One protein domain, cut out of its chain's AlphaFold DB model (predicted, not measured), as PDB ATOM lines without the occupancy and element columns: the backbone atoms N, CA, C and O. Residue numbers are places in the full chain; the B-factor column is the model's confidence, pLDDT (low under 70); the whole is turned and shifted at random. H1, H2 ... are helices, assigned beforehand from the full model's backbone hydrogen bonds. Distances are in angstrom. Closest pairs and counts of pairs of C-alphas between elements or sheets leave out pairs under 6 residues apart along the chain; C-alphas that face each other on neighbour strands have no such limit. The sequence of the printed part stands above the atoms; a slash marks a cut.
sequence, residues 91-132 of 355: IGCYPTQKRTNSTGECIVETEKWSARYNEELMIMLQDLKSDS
ATOM      1  N   ILE A  91     100.763  94.003 170.050       96.06
ATOM      2  CA  ILE A  91     101.200  92.617 169.796       96.06
ATOM      3  C   ILE A  91     102.172  92.162 170.889       96.06
ATOM      4  O   ILE A  91     102.091  91.010 171.318       96.06
ATOM      5  N   GLY A  92     103.021  93.065 171.396       94.81
ATOM      6  CA  GLY A  92     104.021  92.733 172.414       94.81
ATOM      7  C   GLY A  92     103.413  92.204 173.716       94.81
ATOM      8  O   GLY A  92     104.093  91.523 174.481       94.81
ATOM      9  N   CYS A  93     102.131  92.480 173.961       95.69
ATOM     10  CA  CYS A  93     101.397  92.033 175.141       95.69
ATOM     11  C   CYS A  93     100.574  90.754 174.925       95.69
ATOM     12  O   CYS A  93      99.826  90.350 175.821       95.69
ATOM     13  N   TYR A  94     100.686  90.101 173.765       95.56
ATOM     14  CA  TYR A  94      99.936  88.882 173.489       95.56
ATOM     15  C   TYR A  94     100.330  87.754 174.465       95.56
ATOM     16  O   TYR A  94     101.528  87.517 174.651       95.56
ATOM     17  N   PRO A  95      99.380  87.011 175.077       95.25
ATOM     18  CA  PRO A  95      99.686  86.026 176.121       95.25
ATOM     19  C   PRO A  95     100.749  84.995 175.728       95.25
ATOM     20  O   PRO A  95     101.592  84.639 176.551       95.25
ATOM     21  N   THR A  96     100.759  84.545 174.470       93.75
ATOM     22  CA  THR A  96     101.767  83.593 173.985       93.75
ATOM     23  C   THR A  96     103.164  84.212 173.932       93.75
ATOM     24  O   THR A  96     104.117  83.558 174.337       93.75
ATOM     25  N   GLN A  97     103.296  85.478 173.519       91.12
ATOM     26  CA  GLN A  97     104.583  86.186 173.542       91.12
ATOM     27  C   GLN A  97     105.023  86.489 174.976       91.12
ATOM     28  O   GLN A  97     106.175  86.266 175.345       91.12
ATOM     29  N   LYS A  98     104.082  86.898 175.825       94.31
ATOM     30  CA  LYS A  98     104.328  87.156 177.244       94.31
ATOM     31  C   LYS A  98     104.866  85.919 177.974       94.31
ATOM     32  O   LYS A  98     105.754  86.055 178.802       94.31
ATOM     33  N   ARG A  99     104.379  84.716 177.633       94.06
ATOM     34  CA  ARG A  99     104.885  83.439 178.180       94.06
ATOM     35  C   ARG A  99     106.312  83.104 177.740       94.06
ATOM     36  O   ARG A  99     106.995  82.382 178.454       94.06
ATOM     37  N   THR A 100     106.756  83.597 176.582       93.06
ATOM     38  CA  THR A 100     108.138  83.387 176.111       93.06
ATOM     39  C   THR A 100     109.142  84.336 176.764       93.06
ATOM     40  O   THR A 100     110.332  84.037 176.792       93.06
ATOM     41  N   ASN A 101     108.671  85.451 177.327       93.69
ATOM     42  CA  ASN A 101     109.496  86.375 178.091       93.69
ATOM     43  C   ASN A 101     109.570  85.915 179.555       93.69
ATOM     44  O   ASN A 101     108.543  85.810 180.225       93.69
ATOM     45  N   SER A 102     110.774  85.662 180.073       95.94
ATOM     46  CA  SER A 102     110.971  85.195 181.453       95.94
ATOM     47  C   SER A 102     110.462  86.188 182.504       95.94
ATOM     48  O   SER A 102     110.043  85.770 183.580       95.94
ATOM     49  N   THR A 103     110.442  87.484 182.189       96.69
ATOM     50  CA  THR A 103     109.915  88.534 183.075       96.69
ATOM     51  C   THR A 103     108.384  88.551 183.102       96.69
ATOM     52  O   THR A 103     107.781  89.180 183.969       96.69
ATOM     53  N   GLY A 104     107.728  87.899 182.135       95.19
ATOM     54  CA  GLY A 104     106.291  88.034 181.927       95.19
ATOM     55  C   GLY A 104     105.881  89.466 181.574       95.19
ATOM     56  O   GLY A 104     104.739  89.840 181.804       95.19
ATOM     57  N   GLU A 105     106.782  90.289 181.044       96.69
ATOM     58  CA  GLU A 105     106.467  91.630 180.547       96.69
ATOM     59  C   GLU A 105     106.187  91.602 179.043       96.69
ATOM     60  O   GLU A 105     106.578  90.668 178.335       96.69
ATOM     61  N   CYS A 106     105.493  92.630 178.547       96.38
ATOM     62  CA  CYS A 106     105.289  92.782 177.112       96.38
ATOM     63  C   CYS A 106     106.638  92.976 176.407       96.38
ATOM     64  O   CYS A 106     107.515  93.682 176.909       96.38
ATOM     65  N   ILE A 107     106.809  92.365 175.236       96.56
ATOM     66  CA  ILE A 107     108.034  92.524 174.451       96.56
ATOM     67  C   ILE A 107     108.021  93.928 173.834       96.56
ATOM     68  O   ILE A 107     107.320  94.186 172.856       96.56
ATOM     69  N   VAL A 108     108.793  94.841 174.433       96.50
ATOM     70  CA  VAL A 108     108.837  96.273 174.077       96.50
ATOM     71  C   VAL A 108     109.155  96.484 172.597       96.50
ATOM     72  O   VAL A 108     108.586  97.362 171.953       96.50
ATOM     73  N   GLU A 109     110.040  95.662 172.037       95.88
ATOM     74  CA  GLU A 109     110.416  95.753 170.630       95.88
ATOM     75  C   GLU A 109     109.245  95.418 169.698       95.88
ATOM     76  O   GLU A 109     108.972  96.160 168.757       95.88
ATOM     77  N   THR A 110     108.491  94.357 169.987       95.31
ATOM     78  CA  THR A 110     107.304  93.995 169.205       95.31
ATOM     79  C   THR A 110     106.222  95.067 169.298       95.31
ATOM     80  O   THR A 110     105.605  95.405 168.289       95.31
ATOM     81  N   GLU A 111     106.039  95.654 170.483       95.88
ATOM     82  CA  GLU A 111     105.098  96.758 170.685       95.88
ATOM     83  C   GLU A 111     105.481  98.004 169.874       95.88
ATOM     84  O   GLU A 111     104.630  98.650 169.254       95.88
ATOM     85  N   LYS A 112     106.782  98.312 169.809       97.25
ATOM     86  CA  LYS A 112     107.320  99.404 168.992       97.25
ATOM     87  C   LYS A 112     106.998  99.208 167.509       97.25
ATOM     88  O   LYS A 112     106.641 100.172 166.833       97.25
ATOM     89  N   TRP A 113     107.083  97.977 167.004       96.44
ATOM     90  CA  TRP A 113     106.740  97.668 165.614       96.44
ATOM     91  C   TRP A 113     105.243  97.807 165.331       96.44
ATOM     92  O   TRP A 113     104.884  98.397 164.310       96.44
ATOM     93  N   SER A 114     104.362  97.350 166.230       96.69
ATOM     94  CA  SER A 114     102.915  97.567 166.069       96.69
ATOM     95  C   SER A 114     102.540  99.048 166.127       96.69
ATOM     96  O   SER A 114     101.707  99.497 165.337       96.69
ATOM     97  N   ALA A 115     103.182  99.828 167.002       96.75
ATOM     98  CA  ALA A 115     102.969 101.270 167.080       96.75
ATOM     99  C   ALA A 115     103.389 101.973 165.780       96.75
ATOM    100  O   ALA A 115     102.592 102.714 165.204       96.75
ATOM    101  N   ARG A 116     104.589 101.665 165.269       96.81
ATOM    102  CA  ARG A 116     105.098 102.236 164.014       96.81
ATOM    103  C   ARG A 116     104.237 101.848 162.813       96.81
ATOM    104  O   ARG A 116     103.916 102.699 161.999       96.81
ATOM    105  N   TYR A 117     103.809 100.589 162.720       96.75
ATOM    106  CA  TYR A 117     102.895 100.153 161.661       96.75
ATOM    107  C   TYR A 117     101.586 100.953 161.674       96.75
ATOM    108  O   TYR A 117     101.122 101.395 160.628       96.75
ATOM    109  N   ASN A 118     100.994 101.159 162.855       96.94
ATOM    110  CA  ASN A 118      99.755 101.922 162.981       96.94
ATOM    111  C   ASN A 118      99.930 103.399 162.611       96.94
ATOM    112  O   ASN A 118      98.999 103.994 162.075       96.94
ATOM    113  N   GLU A 119     101.088 103.986 162.905       97.50
ATOM    114  CA  GLU A 119     101.426 105.358 162.521       97.50
ATOM    115  C   GLU A 119     101.530 105.496 160.995       97.50
ATOM    116  O   GLU A 119     100.807 106.297 160.403       97.50
ATOM    117  N   GLU A 120     102.316 104.635 160.347       97.44
ATOM    118  CA  GLU A 120     102.466 104.610 158.883       97.44
ATOM    119  C   GLU A 120     101.135 104.301 158.178       97.44
ATOM    120  O   GLU A 120     100.791 104.914 157.168       97.44
ATOM    121  N   LEU A 121     100.330 103.386 158.734       95.94
ATOM    122  CA  LEU A 121      98.995 103.078 158.221       95.94
ATOM    123  C   LEU A 121      98.080 104.305 158.254       95.94
ATOM    124  O   LEU A 121      97.318 104.520 157.314       95.94
ATOM    125  N   MET A 122      98.145 105.115 159.312       96.38
ATOM    126  CA  MET A 122      97.353 106.344 159.401       96.38
ATOM    127  C   MET A 122      97.784 107.378 158.360       96.38
ATOM    128  O   MET A 122      96.907 107.997 157.762       96.38
ATOM    129  N   ILE A 123      99.090 107.529 158.117       96.50
ATOM    130  CA  ILE A 123      99.622 108.435 157.087       96.50
ATOM    131  C   ILE A 123      99.139 107.984 155.703       96.50
ATOM    132  O   ILE A 123      98.487 108.753 155.003       96.50
ATOM    133  N   MET A 124      99.312 106.702 155.361       94.75
ATOM    134  CA  MET A 124      98.841 106.157 154.078       94.75
ATOM    135  C   MET A 124      97.329 106.329 153.880       94.75
ATOM    136  O   MET A 124      96.872 106.622 152.777       94.75
ATOM    137  N   LEU A 125      96.525 106.143 154.931       94.00
ATOM    138  CA  LEU A 125      95.073 106.338 154.848       94.00
ATOM    139  C   LEU A 125      94.686 107.813 154.684       94.00
ATOM    140  O   LEU A 125      93.664 108.098 154.059       94.00
ATOM    141  N   GLN A 126      95.468 108.741 155.236       94.81
ATOM    142  CA  GLN A 126      95.269 110.176 155.039       94.81
ATOM    143  C   GLN A 126      95.622 110.594 153.610       94.81
ATOM    144  O   GLN A 126      94.812 111.278 152.986       94.81
ATOM    145  N   ASP A 127      96.739 110.104 153.073       92.56
ATOM    146  CA  ASP A 127      97.160 110.373 151.694       92.56
ATOM    147  C   ASP A 127      96.133 109.835 150.685       92.56
ATOM    148  O   ASP A 127      95.699 110.535 149.770       92.56
ATOM    149  N   LEU A 128      95.629 108.615 150.910       89.25
ATOM    150  CA  LEU A 128      94.565 108.037 150.082       89.25
ATOM    151  C   LEU A 128      93.253 108.829 150.167       89.25
ATOM    152  O   LEU A 128      92.500 108.889 149.193       89.25
ATOM    153  N   LYS A 129      92.967 109.440 151.323       89.38
ATOM    154  CA  LYS A 129      91.800 110.312 151.486       89.38
ATOM    155  C   LYS A 129      91.979 111.615 150.706       89.38
ATOM    156  O   LYS A 129      91.016 112.049 150.075       89.38
ATOM    157  N   SER A 130      93.171 112.219 150.713       90.69
ATOM    158  CA  SER A 130      93.443 113.452 149.957       90.69
ATOM    159  C   SER A 130      93.503 113.238 148.445       90.69
ATOM    160  O   SER A 130      93.053 114.109 147.703       90.69
ATOM    161  N   ASP A 131      93.985 112.080 147.991       85.44
ATOM    162  CA  ASP A 131      94.093 111.746 146.564       85.44
ATOM    163  C   ASP A 131      92.764 111.303 145.950       85.44
ATOM    164  O   ASP A 131      92.600 111.287 144.724       85.44
ATOM    165  N   SER A 132      91.785 110.946 146.785       76.81
ATOM    166  CA  SER A 132      90.437 110.675 146.318       76.81
ATOM    167  C   SER A 132      89.792 111.986 145.848       76.81
ATOM    168  O   SER A 132      89.157 112.713 146.606       76.81
TER     169      SER A 132
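This is residues 91 to 132 of the 355 residues of an uncharacterized protein of Artemisia annua (UniProt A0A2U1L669). One long helix, H2, makes the long axis of a rod, with a small head of loops and the short helix H1 at its first end; residues 116 to 132 stick out from the head. The 42 printed residues hold two named helices, H1 then H2, and no named strand, in the class all helix. The whole is extended, with a radius of gyration of the C-alphas of 14.8 A and spans of 48 by 13 by 8 A.

H2, residues 108 to 131, runs 34.8 A from C-alpha 108 at (108.837, 96.273, 174.077) to C-alpha 131 at (94.093, 111.746, 146.564). H1, residues 95 to 100, is 8.9 A long and begins with C-alpha 95 at (99.686, 86.026, 176.121).

H2 and H1 are apart, with no C-alpha of the one within 8 A of the other. A short link of 7 residues joins them. In H1 and H2 every O i to N i+4 pair is within hydrogen-bond range. Residues 116 to 132, of which 116 to 131 belong to H2, stand free.

The C-alphas of Ser 102 and Ser 132, the two farthest apart, are 48.0 A apart. The printed part has no cut. Its mean pLDDT is 94.5, and no printed residue is under 70.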